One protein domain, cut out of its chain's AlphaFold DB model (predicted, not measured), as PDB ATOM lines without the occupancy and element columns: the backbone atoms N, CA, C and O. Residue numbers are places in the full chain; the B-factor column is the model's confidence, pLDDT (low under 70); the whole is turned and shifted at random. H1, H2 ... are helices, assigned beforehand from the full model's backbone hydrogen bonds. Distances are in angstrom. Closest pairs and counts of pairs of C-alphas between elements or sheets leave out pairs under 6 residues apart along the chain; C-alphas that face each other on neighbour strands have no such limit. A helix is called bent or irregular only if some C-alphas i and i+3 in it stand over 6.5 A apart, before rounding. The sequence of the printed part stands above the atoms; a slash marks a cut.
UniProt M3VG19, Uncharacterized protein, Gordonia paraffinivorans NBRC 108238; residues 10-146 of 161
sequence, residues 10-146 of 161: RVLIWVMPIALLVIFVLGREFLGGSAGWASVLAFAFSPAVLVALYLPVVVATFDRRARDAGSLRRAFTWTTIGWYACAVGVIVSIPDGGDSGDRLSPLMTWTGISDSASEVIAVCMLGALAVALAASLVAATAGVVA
ATOM      1  N   ARG A  10    -125.446   3.937 -49.720       82.50
ATOM      2  CA  ARG A  10    -125.338   3.852 -51.180       82.50
ATOM      3  C   ARG A  10    -124.056   4.505 -51.683       82.50
ATOM      4  O   ARG A  10    -123.382   3.908 -52.506       82.50
ATOM      5  N   VAL A  11    -123.726   5.701 -51.198       87.88
ATOM      6  CA  VAL A  11    -122.470   6.379 -51.565       87.88
ATOM      7  C   VAL A  11    -121.274   5.552 -51.100       87.88
ATOM      8  O   VAL A  11    -120.354   5.314 -51.874       87.88
ATOM      9  N   LEU A  12    -121.325   5.048 -49.867       87.81
ATOM     10  CA  LEU A  12    -120.248   4.269 -49.266       87.81
ATOM     11  C   LEU A  12    -119.954   2.988 -50.057       87.81
ATOM     12  O   LEU A  12    -118.794   2.693 -50.307       87.81
ATOM     13  N   ILE A  13    -120.987   2.294 -50.542       89.12
ATOM     14  CA  ILE A  13    -120.842   1.102 -51.391       89.12
ATOM     15  C   ILE A  13    -120.070   1.387 -52.692       89.12
ATOM     16  O   ILE A  13    -119.340   0.535 -53.193       89.12
ATOM     17  N   TRP A  14    -120.222   2.590 -53.247       90.75
ATOM     18  CA  TRP A  14    -119.518   2.980 -54.467       90.75
ATOM     19  C   TRP A  14    -118.115   3.507 -54.201       90.75
ATOM     20  O   TRP A  14    -117.230   3.277 -55.014       90.75
ATOM     21  N   VAL A  15    -117.893   4.206 -53.092       93.62
ATOM     22  CA  VAL A  15    -116.605   4.852 -52.803       93.62
ATOM     23  C   VAL A  15    -115.621   3.893 -52.129       93.62
ATOM     24  O   VAL A  15    -114.420   3.969 -52.384       93.62
ATOM     25  N   MET A  16    -116.106   2.964 -51.301       93.38
ATOM     26  CA  MET A  16    -115.246   2.096 -50.491       93.38
ATOM     27  C   MET A  16    -114.279   1.208 -51.275       93.38
ATOM     28  O   MET A  16    -113.140   1.124 -50.837       93.38
ATOM     29  N   PRO A  17    -114.634   0.573 -52.409       93.12
ATOM     30  CA  PRO A  17    -113.670  -0.245 -53.148       93.12
ATOM     31  C   PRO A  17    -112.434   0.555 -53.585       93.12
ATOM     32  O   PRO A  17    -111.308   0.088 -53.432       93.12
ATOM     33  N   ILE A  18    -112.639   1.792 -54.054       95.31
ATOM     34  CA  ILE A  18    -111.552   2.710 -54.418       95.31
ATOM     35  C   ILE A  18    -110.782   3.142 -53.173       95.31
ATOM     36  O   ILE A  18    -109.558   3.090 -53.171       95.31
ATOM     37  N   ALA A  19    -111.480   3.540 -52.105       95.06
ATOM     38  CA  ALA A  19    -110.829   3.963 -50.868       95.06
ATOM     39  C   ALA A  19    -109.952   2.847 -50.279       95.06
ATOM     40  O   ALA A  19    -108.812   3.104 -49.911       95.06
ATOM     41  N   LEU A  20    -110.444   1.606 -50.251       94.06
ATOM     42  CA  LEU A  20    -109.699   0.437 -49.783       94.06
ATOM     43  C   LEU A  20    -108.465   0.173 -50.641       94.06
ATOM     44  O   LEU A  20    -107.403  -0.088 -50.090       94.06
ATOM     45  N   LEU A  21    -108.581   0.287 -51.964       94.06
ATOM     46  CA  LEU A  21    -107.436   0.145 -52.858       94.06
ATOM     47  C   LEU A  21    -106.388   1.241 -52.612       94.06
ATOM     48  O   LEU A  21    -105.204   0.939 -52.497       94.06
ATOM     49  N   VAL A  22    -106.813   2.501 -52.495       94.62
ATOM     50  CA  VAL A  22    -105.912   3.629 -52.213       94.62
ATOM     51  C   VAL A  22    -105.223   3.446 -50.862       94.62
ATOM     52  O   VAL A  22    -104.012   3.631 -50.762       94.62
ATOM     53  N   ILE A  23    -105.962   3.028 -49.832       93.94
ATOM     54  CA  ILE A  23    -105.403   2.737 -48.507       93.94
ATOM     55  C   ILE A  23    -104.436   1.550 -48.573       93.94
ATOM     56  O   ILE A  23    -103.390   1.592 -47.936       93.94
ATOM     57  N   PHE A  24    -104.745   0.509 -49.346       93.12
ATOM     58  CA  PHE A  24    -103.851  -0.633 -49.508       93.12
ATOM     59  C   PHE A  24    -102.527  -0.213 -50.158       93.12
ATOM     60  O   PHE A  24    -101.463  -0.531 -49.638       93.12
ATOM     61  N   VAL A  25    -102.596   0.519 -51.274       92.00
ATOM     62  CA  VAL A  25    -101.419   0.881 -52.079       92.00
ATOM     63  C   VAL A  25    -100.581   1.971 -51.406       92.00
ATOM     64  O   VAL A  25     -99.362   1.845 -51.361       92.00
ATOM     65  N   LEU A  26    -101.218   3.029 -50.891       90.81
ATOM     66  CA  LEU A  26    -100.540   4.225 -50.366       90.81
ATOM     67  C   LEU A  26    -100.674   4.381 -48.846       90.81
ATOM     68  O   LEU A  26     -99.807   4.949 -48.194       90.81
ATOM     69  N   GLY A  27    -101.785   3.921 -48.271       87.81
ATOM     70  CA  GLY A  27    -102.132   4.152 -46.867       87.81
ATOM     71  C   GLY A  27    -101.395   3.264 -45.864       87.81
ATOM     72  O   GLY A  27    -101.290   3.641 -44.700       87.81
ATOM     73  N   ARG A  28    -100.880   2.101 -46.283       90.62
ATOM     74  CA  ARG A  28    -100.252   1.118 -45.378       90.62
ATOM     75  C   ARG A  28     -99.072   1.673 -44.584       90.62
ATOM     76  O   ARG A  28     -98.967   1.355 -43.401       90.62
ATOM     77  N   GLU A  29     -98.247   2.522 -45.191       89.56
ATOM     78  CA  GLU A  29     -97.103   3.134 -44.501       89.56
ATOM     79  C   GLU A  29     -97.538   4.080 -43.386       89.56
ATOM     80  O   GLU A  29     -97.008   4.036 -42.279       89.56
ATOM     81  N   PHE A  30     -98.594   4.862 -43.622       91.69
ATOM     82  CA  PHE A  30     -99.176   5.735 -42.601       91.69
ATOM     83  C   PHE A  30     -99.814   4.959 -41.445       91.69
ATOM     84  O   PHE A  30     -99.956   5.489 -40.346       91.69
ATOM     85  N   LEU A  31    -100.200   3.705 -41.686       92.25
ATOM     86  CA  LEU A  31    -100.713   2.797 -40.663       92.25
ATOM     87  C   LEU A  31     -99.587   2.075 -39.901       92.25
ATOM     88  O   LEU A  31     -99.876   1.336 -38.963       92.25
ATOM     89  N   GLY A  32     -98.319   2.302 -40.259       90.62
ATOM     90  CA  GLY A  32     -97.156   1.711 -39.602       90.62
ATOM     91  C   GLY A  32     -96.728   0.355 -40.163       90.62
ATOM     92  O   GLY A  32     -95.917  -0.312 -39.531       90.62
ATOM     93  N   GLY A  33     -97.261  -0.077 -41.308       90.25
ATOM     94  CA  GLY A  33     -96.700  -1.201 -42.062       90.25
ATOM     95  C   GLY A  33     -95.649  -0.732 -43.062       90.25
ATOM     96  O   GLY A  33     -95.569   0.453 -43.362       90.25
ATOM     97  N   SER A  34     -94.889  -1.648 -43.643       90.56
ATOM     98  CA  SER A  34     -94.020  -1.337 -44.783       90.56
ATOM     99  C   SER A  34     -94.781  -1.495 -46.102       90.56
ATOM    100  O   SER A  34     -95.627  -2.396 -46.246       90.56
ATOM    101  N   ALA A  35     -94.500  -0.615 -47.069       84.50
ATOM    102  CA  ALA A  35     -94.846  -0.866 -48.459       84.50
ATOM    103  C   ALA A  35     -93.765  -1.735 -49.099       84.50
ATOM    104  O   ALA A  35     -92.568  -1.504 -48.944       84.50
ATOM    105  N   GLY A  36     -94.194  -2.736 -49.847       88.75
ATOM    106  CA  GLY A  36     -93.306  -3.580 -50.619       88.75
ATOM    107  C   GLY A  36     -94.002  -4.105 -51.863       88.75
ATOM    108  O   GLY A  36     -94.801  -3.411 -52.506       88.75
ATOM    109  N   TRP A  37     -93.689  -5.347 -52.221       90.62
ATOM    110  CA  TRP A  37     -94.192  -5.966 -53.441       90.62
ATOM    111  C   TRP A  37     -95.715  -6.133 -53.431       90.62
ATOM    112  O   TRP A  37     -96.324  -6.101 -54.502       90.62
ATOM    113  N   ALA A  38     -96.362  -6.237 -52.266       90.31
ATOM    114  CA  ALA A  38     -97.816  -6.357 -52.209       90.31
ATOM    115  C   ALA A  38     -98.503  -5.078 -52.711       90.31
ATOM    116  O   ALA A  38     -99.443  -5.175 -53.501       90.31
ATOM    117  N   SER A  39     -98.019  -3.889 -52.331       89.94
ATOM    118  CA  SER A  39     -98.553  -2.610 -52.832       89.94
ATOM    119  C   SER A  39     -98.361  -2.458 -54.343       89.94
ATOM    120  O   SER A  39     -99.276  -2.013 -55.039       89.94
ATOM    121  N   VAL A  40     -97.204  -2.882 -54.868       92.00
ATOM    122  CA  VAL A  40     -96.908  -2.862 -56.313       92.00
ATOM    123  C   VAL A  40     -97.849  -3.793 -57.076       92.00
ATOM    124  O   VAL A  40     -98.459  -3.382 -58.065       92.00
ATOM    125  N   LEU A  41     -98.023  -5.029 -56.601       92.62
ATOM    126  CA  LEU A  41     -98.946  -5.992 -57.201       92.62
ATOM    127  C   LEU A  41    -100.394  -5.495 -57.116       92.62
ATOM    128  O   LEU A  41    -101.119  -5.549 -58.107       92.62
ATOM    129  N   ALA A  42    -100.815  -4.950 -55.974       91.50
ATOM    130  CA  ALA A  42    -102.155  -4.394 -55.820       91.50
ATOM    131  C   ALA A  42    -102.413  -3.230 -56.780       91.50
ATOM    132  O   ALA A  42    -103.504  -3.139 -57.339       91.50
ATOM    133  N   PHE A  43    -101.417  -2.374 -57.022       93.75
ATOM    134  CA  PHE A  43    -101.517  -1.319 -58.025       93.75
ATOM    135  C   PHE A  43    -101.600  -1.893 -59.447       93.75
ATOM    136  O   PHE A  43    -102.519  -1.543 -60.192       93.75
ATOM    137  N   ALA A  44    -100.706  -2.817 -59.810       96.19
ATOM    138  CA  ALA A  44    -100.662  -3.428 -61.141       96.19
ATOM    139  C   ALA A  44    -101.956  -4.187 -61.487       96.19
ATOM    140  O   ALA A  44    -102.483  -4.066 -62.594       96.19
ATOM    141  N   PHE A  45    -102.510  -4.926 -60.524       94.81
ATOM    142  CA  PHE A  45    -103.758  -5.675 -60.678       94.81
ATOM    143  C   PHE A  45    -105.002  -4.878 -60.262       94.81
ATOM    144  O   PHE A  45    -106.114  -5.414 -60.308       94.81
ATOM    145  N   SER A  46    -104.854  -3.598 -59.907       93.44
ATOM    146  CA  SER A  46    -105.963  -2.769 -59.433       93.44
ATOM    147  C   SER A  46    -107.165  -2.722 -60.376       93.44
ATOM    148  O   SER A  46    -108.282  -2.799 -59.860       93.44
ATOM    149  N   PRO A  47    -107.028  -2.683 -61.720       94.94
ATOM    150  CA  PRO A  47    -108.202  -2.684 -62.586       94.94
ATOM    151  C   PRO A  47    -109.009  -3.978 -62.444       94.94
ATOM    152  O   PRO A  47    -110.231  -3.934 -62.319       94.94
ATOM    153  N   ALA A  48    -108.334  -5.130 -62.389       94.25
ATOM    154  CA  ALA A  48    -108.982  -6.430 -62.229       94.25
ATOM    155  C   ALA A  48    -109.633  -6.569 -60.845       94.25
ATOM    156  O   ALA A  48    -110.779  -7.011 -60.741       94.25
ATOM    157  N   VAL A  49    -108.935  -6.133 -59.791       90.81
ATOM    158  CA  VAL A  49    -109.465  -6.120 -58.420       90.81
ATOM    159  C   VAL A  49    -110.701  -5.227 -58.336       90.81
ATOM    160  O   VAL A  49    -111.738  -5.675 -57.857       90.81
ATOM    161  N   LEU A  50    -110.645  -3.997 -58.856       93.56
ATOM    162  CA  LEU A  50    -111.795  -3.092 -58.852       93.56
ATOM    163  C   LEU A  50    -112.979  -3.683 -59.617       93.56
ATOM    164  O   LEU A  50    -114.096  -3.631 -59.110       93.56
ATOM    165  N   VAL A  51    -112.758  -4.295 -60.785       94.00
ATOM    166  CA  VAL A  51    -113.828  -4.986 -61.524       94.00
ATOM    167  C   VAL A  51    -114.466  -6.080 -60.663       94.00
ATOM    168  O   VAL A  51    -115.692  -6.121 -60.557       94.00
ATOM    169  N   ALA A  52    -113.666  -6.919 -60.001       90.94
ATOM    170  CA  ALA A  52    -114.176  -7.977 -59.130       90.94
ATOM    171  C   ALA A  52    -114.977  -7.424 -57.936       90.94
ATOM    172  O   ALA A  52    -116.058  -7.932 -57.630       90.94
ATOM    173  N   LEU A  53    -114.491  -6.356 -57.297       91.38
ATOM    174  CA  LEU A  53    -115.156  -5.713 -56.159       91.38
ATOM    175  C   LEU A  53    -116.450  -4.982 -56.558       91.38
ATOM    176  O   LEU A  53    -117.424  -4.983 -55.801       91.38
ATOM    177  N   TYR A  54    -116.486  -4.371 -57.745       92.75
ATOM    178  CA  TYR A  54    -117.672  -3.674 -58.248       92.75
ATOM    179  C   TYR A  54    -118.706  -4.601 -58.877       92.75
ATOM    180  O   TYR A  54    -119.874  -4.224 -58.936       92.75
ATOM    181  N   LEU A  55    -118.332  -5.803 -59.316       90.75
ATOM    182  CA  LEU A  55    -119.255  -6.744 -59.948       90.75
ATOM    183  C   LEU A  55    -120.550  -6.973 -59.135       90.75
ATOM    184  O   LEU A  55    -121.632  -6.723 -59.675       90.75
ATOM    185  N   PRO A  56    -120.506  -7.361 -57.842       86.38
ATOM    186  CA  PRO A  56    -121.725  -7.549 -57.056       86.38
ATOM    187  C   PRO A  56    -122.494  -6.233 -56.848       86.38
ATOM    188  O   PRO A  56    -123.727  -6.234 -56.849       86.38
ATOM    189  N   VAL A  57    -121.790  -5.098 -56.735       87.69
ATOM    190  CA  VAL A  57    -122.389  -3.761 -56.590       87.69
ATOM    191  C   VAL A  57    -123.174  -3.368 -57.835       87.69
ATOM    192  O   VAL A  57    -124.321  -2.936 -57.728       87.69
ATOM    193  N   VAL A  58    -122.594  -3.544 -59.019       88.69
ATOM    194  CA  VAL A  58    -123.240  -3.254 -60.302       88.69
ATOM    195  C   VAL A  58    -124.468  -4.152 -60.470       88.69
ATOM    196  O   VAL A  58    -125.569  -3.648 -60.692       88.69
ATOM    197  N   VAL A  59    -124.337  -5.463 -60.256       85.94
ATOM    198  CA  VAL A  59    -125.470  -6.399 -60.382       85.94
ATOM    199  C   VAL A  59    -126.618  -6.023 -59.436       85.94
ATOM    200  O   VAL A  59    -127.769  -5.938 -59.866       85.94
ATOM    201  N   ALA A  60    -126.319  -5.738 -58.167       82.44
ATOM    202  CA  ALA A  60    -127.337  -5.410 -57.170       82.44
ATOM    203  C   ALA A  60    -127.955  -4.018 -57.367       82.44
ATOM    204  O   ALA A  60    -129.115  -3.787 -57.016       82.44
ATOM    205  N   THR A  61    -127.189  -3.059 -57.892       78.81
ATOM    206  CA  THR A  61    -127.679  -1.691 -58.057       78.81
ATOM    207  C   THR A  61    -128.452  -1.509 -59.349       78.81
ATOM    208  O   THR A  61    -129.444  -0.796 -59.301       78.81
ATOM    209  N   PHE A  62    -128.103  -2.122 -60.477       80.69
ATOM    210  CA  PHE A  62    -128.763  -1.806 -61.753       80.69
ATOM    211  C   PHE A  62    -130.155  -2.441 -61.943       80.69
ATOM    212  O   PHE A  62    -130.948  -1.915 -62.725       80.69
ATOM    213  N   ASP A  63    -130.530  -3.473 -61.182       73.56
ATOM    214  CA  ASP A  63    -131.884  -4.043 -61.246       73.56
ATOM    215  C   ASP A  63    -132.857  -3.308 -60.304       73.56
ATOM    216  O   ASP A  63    -132.872  -3.512 -59.091       73.56
ATOM    217  N   ARG A  64    -133.703  -2.438 -60.876       66.12
ATOM    218  CA  ARG A  64    -134.730  -1.680 -60.136       66.12
ATOM    219  C   ARG A  64    -135.704  -2.576 -59.366       66.12
ATOM    220  O   ARG A  64    -136.074  -2.198 -58.262       66.12
ATOM    221  N   ARG A  65    -136.096  -3.726 -59.921       62.75
ATOM    222  CA  ARG A  65    -137.098  -4.634 -59.340       62.75
ATOM    223  C   ARG A  65    -136.491  -5.514 -58.239       62.75
ATOM    224  O   ARG A  65    -137.155  -5.804 -57.249       62.75
ATOM    225  N   ALA A  66    -135.208  -5.866 -58.343       60.56
ATOM    226  CA  ALA A  66    -134.489  -6.570 -57.276       60.56
ATOM    227  C   ALA A  66    -134.313  -5.717 -56.000       60.56
ATOM    228  O   ALA A  66    -134.233  -6.261 -54.897       60.56
ATOM    229  N   ARG A  67    -134.298  -4.378 -56.118       62.75
ATOM    230  CA  ARG A  67    -134.183  -3.454 -54.967       62.75
ATOM    231  C   ARG A  67    -135.386  -3.498 -54.013       62.75
ATOM    232  O   ARG A  67    -135.233  -3.117 -52.843       62.75
ATOM    233  N   ASP A  68    -136.538  -3.961 -54.496       63.31
ATOM    234  CA  ASP A  68    -137.796  -3.998 -53.741       63.31
ATOM    235  C   ASP A  68    -137.940  -5.282 -52.903       63.31
ATOM    236  O   ASP A  68    -138.650  -5.297 -51.896       63.31
ATOM    237  N   ALA A  69    -137.176  -6.334 -53.224       64.94
ATOM    238  CA  ALA A  69    -137.103  -7.561 -52.432       64.94
ATOM    239  C   ALA A  69    -136.285  -7.339 -51.141       64.94
ATOM    240  O   ALA A  69    -135.061  -7.494 -51.092       64.94
ATOM    241  N   GLY A  70    -136.971  -6.952 -50.062       66.19
ATOM    242  CA  GLY A  70    -136.350  -6.500 -48.810       66.19
ATOM    243  C   GLY A  70    -135.381  -7.485 -48.132       66.19
ATOM    244  O   GLY A  70    -134.422  -7.033 -47.502       66.19
ATOM    245  N   SER A  71    -135.584  -8.802 -48.259       69.19
ATOM    246  CA  SER A  71    -134.695  -9.830 -47.685       69.19
ATOM    247  C   SER A  71    -133.361  -9.933 -48.433       69.19
ATOM    248  O   SER A  71    -132.303  -9.912 -47.804       69.19
ATOM    249  N   LEU A  72    -133.395  -9.938 -49.768       69.81
ATOM    250  CA  LEU A  72    -132.203  -9.993 -50.625       69.81
ATOM    251  C   LEU A  72    -131.366  -8.715 -50.497       69.81
ATOM    252  O   LEU A  72    -130.139  -8.779 -50.442       69.81
ATOM    253  N   ARG A  73    -132.018  -7.564 -50.297       75.50
ATOM    254  CA  ARG A  73    -131.324  -6.303 -49.994       75.50
ATOM    255  C   ARG A  73    -130.543  -6.356 -48.680       75.50
ATOM    256  O   ARG A  73    -129.445  -5.804 -48.603       75.50
ATOM    257  N   ARG A  74    -131.089  -7.001 -47.642       82.62
ATOM    258  CA  ARG A  74    -130.386  -7.183 -46.358       82.62
ATOM    259  C   ARG A  74    -129.200  -8.129 -46.512       82.62
ATOM    260  O   ARG A  74    -128.117  -7.779 -46.056       82.62
ATOM    261  N   ALA A  75    -129.386  -9.266 -47.183       83.75
ATOM    262  CA  ALA A  75    -128.311 -10.225 -47.438       83.75
ATOM    263  C   ALA A  75    -127.151  -9.583 -48.219       83.75
ATOM    264  O   ALA A  75    -126.000  -9.667 -47.793       83.75
ATOM    265  N   PHE A  76    -127.452  -8.854 -49.296       85.69
ATOM    266  CA  PHE A  76    -126.451  -8.104 -50.058       85.69
ATOM    267  C   PHE A  76    -125.738  -7.044 -49.203       85.69
ATOM    268  O   PHE A  76    -124.520  -6.919 -49.253       85.69
ATOM    269  N   THR A  77    -126.476  -6.299 -48.374       87.19
ATOM    270  CA  THR A  77    -125.880  -5.275 -47.500       87.19
ATOM    271  C   THR A  77    -124.906  -5.895 -46.499       87.19
ATOM    272  O   THR A  77    -123.787  -5.410 -46.360       87.19
ATOM    273  N   TRP A  78    -125.305  -6.976 -45.824       89.19
ATOM    274  CA  TRP A  78    -124.466  -7.633 -44.822       89.19
ATOM    275  C   TRP A  78    -123.241  -8.306 -45.427       89.19
ATOM    276  O   TRP A  78    -122.150  -8.159 -44.889       89.19
ATOM    277  N   THR A  79    -123.398  -8.983 -46.563       89.00
ATOM    278  CA  THR A  79    -122.261  -9.563 -47.296       89.00
ATOM    279  C   THR A  79    -121.315  -8.478 -47.808       89.00
ATOM    280  O   THR A  79    -120.105  -8.660 -47.744       89.00
ATOM    281  N   THR A  80    -121.845  -7.316 -48.215       89.62
ATOM    282  CA  THR A  80    -121.036  -6.158 -48.625       89.62
ATOM    283  C   THR A  80    -120.211  -5.579 -47.480       89.62
ATOM    284  O   THR A  80    -119.003  -5.400 -47.601       89.62
ATOM    285  N   ILE A  81    -120.850  -5.341 -46.334       91.44
ATOM    286  CA  ILE A  81    -120.161  -4.899 -45.115       91.44
ATOM    287  C   ILE A  81    -119.124  -5.942 -44.676       91.44
ATOM    288  O   ILE A  81    -118.011  -5.578 -44.302       91.44
ATOM    289  N   GLY A  82    -119.477  -7.226 -44.747       93.19
ATOM    290  CA  GLY A  82    -118.596  -8.329 -44.380       93.19
ATOM    291  C   GLY A  82    -117.323  -8.352 -45.218       93.19
ATOM    292  O   GLY A  82    -116.230  -8.412 -44.658       93.19
ATOM    293  N   TRP A  83    -117.439  -8.235 -46.543       93.88
ATOM    294  CA  TRP A  83    -116.251  -8.225 -47.390       93.88
ATOM    295  C   TRP A  83    -115.429  -6.939 -47.210       93.88
ATOM    296  O   TRP A  83    -114.205  -7.027 -47.201       93.88
ATOM    297  N   TYR A  84    -116.038  -5.773 -46.942       94.25
ATOM    298  CA  TYR A  84    -115.270  -4.573 -46.561       94.25
ATOM    299  C   TYR A  84    -114.461  -4.777 -45.280       94.25
ATOM    300  O   TYR A  84    -113.284  -4.424 -45.242       94.25
ATOM    301  N   ALA A  85    -115.063  -5.368 -44.247       95.44
ATOM    302  CA  ALA A  85    -114.364  -5.660 -42.999       95.44
ATOM    303  C   ALA A  85    -113.190  -6.625 -43.228       95.44
ATOM    304  O   ALA A  85    -112.093  -6.387 -42.724       95.44
ATOM    305  N   CYS A  86    -113.389  -7.661 -44.049       96.50
ATOM    306  CA  CYS A  86    -112.318  -8.590 -44.413       96.50
ATOM    307  C   CYS A  86    -111.207  -7.890 -45.209       96.50
ATOM    308  O   CYS A  86    -110.035  -8.119 -44.933       96.50
ATOM    309  N   ALA A  87    -111.545  -6.998 -46.145       95.50
ATOM    310  CA  ALA A  87    -110.563  -6.237 -46.919       95.50
ATOM    311  C   ALA A  87    -109.704  -5.329 -46.026       95.50
ATOM    312  O   ALA A  87    -108.486  -5.289 -46.188       95.50
ATOM    313  N   VAL A  88    -110.310  -4.653 -45.042       96.06
ATOM    314  CA  VAL A  88    -109.562  -3.910 -44.012       96.06
ATOM    315  C   VAL A  88    -108.668  -4.854 -43.213       96.06
ATOM    316  O   VAL A  88    -107.496  -4.546 -43.014       96.06
ATOM    317  N   GLY A  89    -109.189  -6.017 -42.816       96.44
ATOM    318  CA  GLY A  89    -108.414  -7.067 -42.157       96.44
ATOM    319  C   GLY A  89    -107.166  -7.450 -42.952       96.44
ATOM    320  O   GLY A  89    -106.075  -7.466 -42.393       96.44
ATOM    321  N   VAL A  90    -107.298  -7.671 -44.262       95.81
ATOM    322  CA  VAL A  90    -106.174  -7.954 -45.170       95.81
ATOM    323  C   VAL A  90    -105.176  -6.789 -45.207       95.81
ATOM    324  O   VAL A  90    -103.980  -7.014 -45.023       95.81
ATOM    325  N   ILE A  91    -105.647  -5.547 -45.382       95.38
ATOM    326  CA  ILE A  91    -104.796  -4.341 -45.433       95.38
ATOM    327  C   ILE A  91    -103.871  -4.264 -44.214       95.38
ATOM    328  O   ILE A  91    -102.673  -4.014 -44.367       95.38
ATOM    329  N   VAL A  92    -104.427  -4.472 -43.017       96.56
ATOM    330  CA  VAL A  92    -103.683  -4.290 -41.764       96.56
ATOM    331  C   VAL A  92    -102.828  -5.495 -41.391       96.56
ATOM    332  O   VAL A  92    -101.877  -5.328 -40.640       96.56
ATOM    333  N   SER A  93    -103.128  -6.693 -41.895       96.75
ATOM    334  CA  SER A  93    -102.456  -7.927 -41.463       96.75
ATOM    335  C   SER A  93    -101.371  -8.430 -42.411       96.75
ATOM    336  O   SER A  93    -100.502  -9.161 -41.951       96.75
ATOM    337  N   ILE A  94    -101.362  -8.052 -43.697       94.62
ATOM    338  CA  ILE A  94    -100.328  -8.531 -44.633       94.62
ATOM    339  C   ILE A  94     -98.938  -8.042 -44.192       94.62
ATOM    340  O   ILE A  94     -98.714  -6.829 -44.150       94.62
ATOM    341  N   PRO A  95     -97.976  -8.931 -43.913       93.81
ATOM    342  CA  PRO A  95     -96.584  -8.540 -43.747       93.81
ATOM    343  C   PRO A  95     -95.959  -8.332 -45.126       93.81
ATOM    344  O   PRO A  95     -95.937  -9.245 -45.956       93.81
ATOM    345  N   ASP A  96     -95.460  -7.128 -45.381       91.44
ATOM    346  CA  ASP A  96     -94.797  -6.763 -46.636       91.44
ATOM    347  C   ASP A  96     -93.521  -5.995 -46.307       91.44
ATOM    348  O   ASP A  96     -93.432  -5.422 -45.232       91.44
ATOM    349  N   GLY A  97     -92.531  -5.998 -47.186       85.56
ATOM    350  CA  GLY A  97     -91.217  -5.408 -46.900       85.56
ATOM    351  C   GLY A  97     -90.287  -5.312 -48.100       85.56
ATOM    352  O   GLY A  97     -89.115  -4.987 -47.930       85.56
ATOM    353  N   GLY A  98     -90.784  -5.618 -49.306       85.62
ATOM    354  CA  GLY A  98     -89.998  -5.547 -50.537       85.62
ATOM    355  C   GLY A  98     -88.646  -6.250 -50.406       85.62
ATOM    356  O   GLY A  98     -88.558  -7.352 -49.866       85.62
ATOM    357  N   ASP A  99     -87.597  -5.554 -50.839       86.12
ATOM    358  CA  ASP A  99     -86.210  -6.017 -50.746       86.12
ATOM    359  C   ASP A  99     -85.491  -5.477 -49.490       86.12
ATOM    360  O   ASP A  99     -84.313  -5.756 -49.279       86.12
ATOM    361  N   SER A 100     -86.182  -4.705 -48.639       79.19
ATOM    362  CA  SER A 100     -85.594  -4.101 -47.431       79.19
ATOM    363  C   SER A 100     -85.418  -5.070 -46.258       79.19
ATOM    364  O   SER A 100     -84.825  -4.699 -45.250       79.19
ATOM    365  N   GLY A 101     -85.899  -6.312 -46.371       75.06
ATOM    366  CA  GLY A 101     -85.731  -7.364 -45.360       75.06
ATOM    367  C   GLY A 101     -86.679  -7.259 -44.158       75.06
ATOM    368  O   GLY A 101     -87.111  -8.291 -43.647       75.06
ATOM    369  N   ASP A 102     -87.079  -6.049 -43.764       82.44
ATOM    370  CA  ASP A 102     -88.068  -5.826 -42.705       82.44
ATOM    371  C   ASP A 102     -89.499  -5.979 -43.237       82.44
ATOM    372  O   ASP A 102     -90.037  -5.110 -43.925       82.44
ATOM    373  N   ARG A 103     -90.139  -7.110 -42.908       90.06
ATOM    374  CA  ARG A 103     -91.552  -7.373 -43.213       90.06
ATOM    375  C   ARG A 103     -92.428  -6.936 -42.046       90.06
ATOM    376  O   ARG A 103     -92.540  -7.648 -41.052       90.06
ATOM    377  N   LEU A 104     -93.078  -5.783 -42.179       92.81
ATOM    378  CA  LEU A 104     -94.001  -5.253 -41.180       92.81
ATOM    379  C   LEU A 104     -95.406  -5.085 -41.758       92.81
ATOM    380  O   LEU A 104     -95.619  -4.557 -42.854       92.81
ATOM    381  N   SER A 105     -96.396  -5.517 -40.985       95.25
ATOM    382  CA  SER A 105     -97.796  -5.157 -41.187       95.25
ATOM    383  C   SER A 105     -98.205  -4.081 -40.172       95.25
ATOM    384  O   SER A 105     -97.642  -4.034 -39.075       95.25
ATOM    385  N   PRO A 106     -99.216  -3.243 -40.470       95.75
ATOM    386  CA  PRO A 106     -99.781  -2.339 -39.466       95.75
ATOM    387  C   PRO A 106    -100.180  -3.052 -38.165       95.75
ATOM    388  O   PRO A 106     -99.940  -2.555 -37.068       95.75
ATOM    389  N   LEU A 107    -100.745  -4.257 -38.278       96.50
ATOM    390  CA  LEU A 107    -101.172  -5.061 -37.140       96.50
ATOM    391  C   LEU A 107     -99.992  -5.464 -36.249       96.50
ATOM    392  O   LEU A 107    -100.115  -5.376 -35.026       96.50
ATOM    393  N   MET A 108     -98.856  -5.856 -36.834       97.06
ATOM    394  CA  MET A 108     -97.624  -6.135 -36.084       97.06
ATOM    395  C   MET A 108     -97.163  -4.896 -35.321       97.06
ATOM    396  O   MET A 108     -96.895  -4.982 -34.126       97.06
ATOM    397  N   THR A 109     -97.165  -3.733 -35.972       95.38
ATOM    398  CA  THR A 109     -96.763  -2.463 -35.351       95.38
ATOM    399  C   THR A 109     -97.675  -2.058 -34.194       95.38
ATOM    400  O   THR A 109     -97.205  -1.523 -33.193       95.38
ATOM    401  N   TRP A 110     -98.978  -2.331 -34.287       96.25
ATOM    402  CA  TRP A 110     -99.937  -1.957 -33.240       96.25
ATOM    403  C   TRP A 110     -99.993  -2.936 -32.070       96.25
ATOM    404  O   TRP A 110    -100.319  -2.532 -30.955       96.25
ATOM    405  N   THR A 111     -99.745  -4.221 -32.320       96.88
ATOM    406  CA  THR A 111    -100.010  -5.288 -31.338       96.88
ATOM    407  C   THR A 111     -98.765  -6.035 -30.877       96.88
ATOM    408  O   THR A 111     -98.826  -6.745 -29.877       96.88
ATOM    409  N   GLY A 112     -97.639  -5.890 -31.579       95.62
ATOM    410  CA  GLY A 112     -96.397  -6.603 -31.285       95.62
ATOM    411  C   GLY A 112     -96.434  -8.098 -31.616       95.62
ATOM    412  O   GLY A 112     -95.582  -8.844 -31.136       95.62
ATOM    413  N   ILE A 113     -97.418  -8.566 -32.396       96.69
ATOM    414  CA  ILE A 113     -97.478  -9.969 -32.832       96.69
ATOM    415  C   ILE A 113     -96.344 -10.310 -33.806       96.69
ATOM    416  O   ILE A 113     -95.804  -9.440 -34.488       96.69
ATOM    417  N   SER A 114     -96.007 -11.599 -33.898       95.94
ATOM    418  CA  SER A 114     -95.002 -12.092 -34.842       95.94
ATOM    419  C   SER A 114     -95.465 -11.995 -36.302       95.94
ATOM    420  O   SER A 114     -96.665 -12.018 -36.588       95.94
ATOM    421  N   ASP A 115     -94.497 -11.987 -37.227       94.50
ATOM    422  CA  ASP A 115     -94.720 -12.056 -38.683       94.50
ATOM    423  C   ASP A 115     -95.634 -13.237 -39.050       94.50
ATOM    424  O   ASP A 115     -96.698 -13.065 -39.638       94.50
ATOM    425  N   SER A 116     -95.304 -14.431 -38.547       95.50
ATOM    426  CA  SER A 116     -96.085 -15.654 -38.764       95.50
ATOM    427  C   SER A 116     -97.540 -15.557 -38.288       95.50
ATOM    428  O   SER A 116     -98.446 -16.039 -38.966       95.50
ATOM    429  N   ALA A 117     -97.797 -14.926 -37.138       97.00
ATOM    430  CA  ALA A 117     -99.156 -14.743 -36.634       97.00
ATOM    431  C   ALA A 117     -99.937 -13.757 -37.513       97.00
ATOM    432  O   ALA A 117    -101.103 -13.999 -37.837       97.00
ATOM    433  N   SER A 118     -99.286 -12.672 -37.936       96.69
ATOM    434  CA  SER A 118     -99.874 -11.681 -38.836       96.69
ATOM    435  C   SER A 118    -100.189 -12.278 -40.213       96.69
ATOM    436  O   SER A 118    -101.265 -12.032 -40.754       96.69
ATOM    437  N   GLU A 119     -99.303 -13.119 -40.749       95.62
ATOM    438  CA  GLU A 119     -99.495 -13.826 -42.018       95.62
ATOM    439  C   GLU A 119    -100.690 -14.787 -41.971       95.62
ATOM    440  O   GLU A 119    -101.534 -14.771 -42.870       95.62
ATOM    441  N   VAL A 120    -100.838 -15.566 -40.894       97.88
ATOM    442  CA  VAL A 120    -102.009 -16.442 -40.706       97.88
ATOM    443  C   VAL A 120    -103.303 -15.627 -40.692       97.88
ATOM    444  O   VAL A 120    -104.267 -15.989 -41.371       97.88
ATOM    445  N   ILE A 121    -103.326 -14.499 -39.974       97.56
ATOM    446  CA  ILE A 121    -104.489 -13.600 -39.952       97.56
ATOM    447  C   ILE A 121    -104.780 -13.066 -41.358       97.56
ATOM    448  O   ILE A 121    -105.940 -13.070 -41.774       97.56
ATOM    449  N   ALA A 122    -103.753 -12.663 -42.109       96.31
ATOM    450  CA  ALA A 122    -103.905 -12.178 -43.477       96.31
ATOM    451  C   ALA A 122    -104.519 -13.229 -44.402       96.31
ATOM    452  O   ALA A 122    -105.475 -12.927 -45.121       96.31
ATOM    453  N   VAL A 123    -104.039 -14.472 -44.341       96.88
ATOM    454  CA  VAL A 123    -104.583 -15.585 -45.130       96.88
ATOM    455  C   VAL A 123    -106.034 -15.875 -44.741       96.88
ATOM    456  O   VAL A 123    -106.890 -16.011 -45.621       96.88
ATOM    457  N   CYS A 124    -106.356 -15.904 -43.444       97.94
ATOM    458  CA  CYS A 124    -107.730 -16.084 -42.974       97.94
ATOM    459  C   CYS A 124    -108.658 -14.958 -43.456       97.94
ATOM    460  O   CYS A 124    -109.764 -15.234 -43.927       97.94
ATOM    461  N   MET A 125    -108.210 -13.702 -43.384       97.75
ATOM    462  CA  MET A 125    -108.980 -12.542 -43.843       97.75
ATOM    463  C   MET A 125    -109.155 -12.536 -45.360       97.75
ATOM    464  O   MET A 125    -110.236 -12.201 -45.840       97.75
ATOM    465  N   LEU A 126    -108.144 -12.959 -46.120       95.75
ATOM    466  CA  LEU A 126    -108.231 -13.085 -47.573       95.75
ATOM    467  C   LEU A 126    -109.212 -14.195 -47.983       95.75
ATOM    468  O   LEU A 126    -110.038 -13.995 -48.875       95.75
ATOM    469  N   GLY A 127    -109.180 -15.339 -47.294       97.06
ATOM    470  CA  GLY A 127    -110.155 -16.414 -47.487       97.06
ATOM    471  C   GLY A 127    -111.581 -15.961 -47.160       97.06
ATOM    472  O   GLY A 127    -112.498 -16.149 -47.963       97.06
ATOM    473  N   ALA A 128    -111.768 -15.290 -46.021       97.06
ATOM    474  CA  ALA A 128    -113.057 -14.726 -45.625       97.06
ATOM    475  C   ALA A 128    -113.552 -13.655 -46.615       97.06
ATOM    476  O   ALA A 128    -114.737 -13.638 -46.956       97.06
ATOM    477  N   LEU A 129    -112.649 -12.816 -47.135       95.62
ATOM    478  CA  LEU A 129    -112.938 -11.824 -48.171       95.62
ATOM    479  C   LEU A 129    -113.479 -12.491 -49.439       95.62
ATOM    480  O   LEU A 129    -114.521 -12.074 -49.946       95.62
ATOM    481  N   ALA A 130    -112.811 -13.539 -49.924       94.38
ATOM    482  CA  ALA A 130    -113.240 -14.277 -51.111       94.38
ATOM    483  C   ALA A 130    -114.632 -14.906 -50.922       94.38
ATOM    484  O   ALA A 130    -115.501 -14.769 -51.789       94.38
ATOM    485  N   VAL A 131    -114.882 -15.529 -49.764       95.75
ATOM    486  CA  VAL A 131    -116.191 -16.116 -49.427       95.75
ATOM    487  C   VAL A 131    -117.275 -15.041 -49.342       95.75
ATOM    488  O   VAL A 131    -118.360 -15.212 -49.903       95.75
ATOM    489  N   ALA A 132    -116.998 -13.914 -48.683       94.38
ATOM    490  CA  ALA A 132    -117.953 -12.821 -48.537       94.38
ATOM    491  C   ALA A 132    -118.277 -12.152 -49.886       94.38
ATOM    492  O   ALA A 132    -119.443 -11.845 -50.154       94.38
ATOM    493  N   LEU A 133    -117.282 -11.993 -50.766       92.38
ATOM    494  CA  LEU A 133    -117.484 -11.522 -52.138       92.38
ATOM    495  C   LEU A 133    -118.358 -12.490 -52.940       92.38
ATOM    496  O   LEU A 133    -119.351 -12.056 -53.531       92.38
ATOM    497  N   ALA A 134    -118.061 -13.791 -52.907       93.00
ATOM    498  CA  ALA A 134    -118.874 -14.805 -53.576       93.00
ATOM    499  C   ALA A 134    -120.323 -14.800 -53.058       93.00
ATOM    500  O   ALA A 134    -121.268 -14.761 -53.848       93.00
ATOM    501  N   ALA A 135    -120.516 -14.738 -51.737       90.94
ATOM    502  CA  ALA A 135    -121.837 -14.635 -51.122       90.94
ATOM    503  C   ALA A 135    -122.582 -13.359 -51.554       90.94
ATOM    504  O   ALA A 135    -123.784 -13.411 -51.828       90.94
ATOM    505  N   SER A 136    -121.881 -12.226 -51.671       90.56
ATOM    506  CA  SER A 136    -122.471 -10.969 -52.147       90.56
ATOM    507  C   SER A 136    -122.927 -11.057 -53.605       90.56
ATOM    508  O   SER A 136    -124.012 -10.577 -53.942       90.56
ATOM    509  N   LEU A 137    -122.158 -11.741 -54.456       90.12
ATOM    510  CA  LEU A 137    -122.506 -11.966 -55.855       90.12
ATOM    511  C   LEU A 137    -123.700 -12.918 -55.989       90.12
ATOM    512  O   LEU A 137    -124.617 -12.652 -56.770       90.12
ATOM    513  N   VAL A 138    -123.740 -13.992 -55.197       90.00
ATOM    514  CA  VAL A 138    -124.892 -14.905 -55.140       90.00
ATOM    515  C   VAL A 138    -126.142 -14.156 -54.673       90.00
ATOM    516  O   VAL A 138    -127.190 -14.263 -55.305       90.00
ATOM    517  N   ALA A 139    -126.046 -13.332 -53.626       86.56
ATOM    518  CA  ALA A 139    -127.170 -12.521 -53.157       86.56
ATOM    519  C   ALA A 139    -127.652 -11.523 -54.228       86.56
ATOM    520  O   ALA A 139    -128.859 -11.373 -54.435       86.56
ATOM    521  N   ALA A 140    -126.721 -10.875 -54.937       85.25
ATOM    522  CA  ALA A 140    -127.030  -9.936 -56.012       85.25
ATOM    523  C   ALA A 140    -127.733 -10.629 -57.193       85.25
ATOM    524  O   ALA A 140    -128.789 -10.182 -57.642       85.25
ATOM    525  N   THR A 141    -127.193 -11.755 -57.663       84.75
ATOM    526  CA  THR A 141    -127.753 -12.525 -58.787       84.75
ATOM    527  C   THR A 141    -129.086 -13.189 -58.436       84.75
ATOM    528  O   THR A 141    -130.019 -13.131 -59.239       84.75
ATOM    529  N   ALA A 142    -129.240 -13.736 -57.226       84.12
ATOM    530  CA  ALA A 142    -130.515 -14.265 -56.737       84.12
ATOM    531  C   ALA A 142    -131.606 -13.179 -56.693       84.12
ATOM    532  O   ALA A 142    -132.750 -13.446 -57.068       84.12
ATOM    533  N   GLY A 143    -131.243 -11.945 -56.316       78.94
ATOM    534  CA  GLY A 143    -132.094 -10.753 -56.419       78.94
ATOM    535  C   GLY A 143    -132.655 -10.538 -57.821       78.94
ATOM    536  O   GLY A 143    -133.869 -10.406 -57.997       78.94
ATOM    537  N   VAL A 144    -131.774 -10.568 -58.820       80.00
ATOM    538  CA  VAL A 144    -132.135 -10.389 -60.234       80.00
ATOM    539  C   VAL A 144    -133.027 -11.529 -60.735       80.00
ATOM    540  O   VAL A 144    -134.044 -11.293 -61.391       80.00
ATOM    541  N   VAL A 145    -132.690 -12.779 -60.412       82.19
ATOM    542  CA  VAL A 145    -133.473 -13.948 -60.848       82.19
ATOM    543  C   VAL A 145    -134.876 -13.937 -60.238       82.19
ATOM    544  O   VAL A 145    -135.855 -14.158 -60.955       82.19
ATOM    545  N   ALA A 146    -135.002 -13.640 -58.941       77.88
ATOM    546  CA  ALA A 146    -136.299 -13.546 -58.270       77.88
ATOM    547  C   ALA A 146    -137.177 -12.432 -58.873       77.88
ATOM    548  O   ALA A 146    -138.355 -12.652 -59.156       77.88
TER     549      ALA A 146
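Overview. This is residues 10 to 146 of the 161 residues of an uncharacterized protein of Gordonia paraffinivorans NBRC 108238 (UniProt M3VG19). The model is a rod-shaped, up-and-down bundle of four helices, each running against the one before: long H4 and H6 are side by side, with H1 and H3 along them. Short H2 and H5 and the loop of residues 94 to 105 gather at one end. The printed part has 137 residues with six named helices, H1 to H6 in order, and no named strand; its class is all helix. It is compact, with a radius of gyration of the C-alphas of 16.4 A and spans of 53 by 25 by 19 A.

Arrangement. H1, residues 10 to 27, touches H3, residues 46 to 62, with residues 13 to 21 alone, at a shallow tilt of 9 degrees; their closest C-alphas, Pro 17 and Leu 53, are 6.4 A apart. H1 touches H2, residues 37 to 44, with residues 21 to 26 alone (closest C-alphas Val 25 and Ser 39, 4.6 A). H4, residues 70 to 93, touches H1 with residues 80 to 91 alone; the closest C-alphas, Phe 24 and Ile 91, are 5.6 A apart. H6, residues 115 to 146, touches H4 at 20 degrees, a shallow tilt, opposite ways; the closest C-alphas, Ser 93 and Ala 122, are 4.9 A apart. H1 and H6 are apart. H5, residues 106 to 111, touches H4 about perpendicular, at 80 degrees; the closest C-alphas, Val 92 and Pro 106, are 4.9 A apart. Every O i to N i+4 pair is within hydrogen-bond range in H2, H4, H5 and H6, against 11 of 14 in H1 and 11 of 13 in H3.

Along the chain. H1 begins at C-alpha 10, (-125.338, 3.852, -51.180), and spans 23.6 A; H3 spans 22.9 A, H4 34.7 A. H6 spans 46.0 A, ending at C-alpha 146, (-136.299, -13.546, -58.270). H1 and H3 are only just irregular: C-alphas 14 and 17 are 6.8 A apart, C-alphas 53 and 56 6.9 A.

Size, cuts and confidence. The two farthest C-alphas, Arg 65 and Gly 101, are 53.3 A apart. The printed part has no cut; the link from H4 to H5 is long. Residues 64 to 72 have pLDDT under 70.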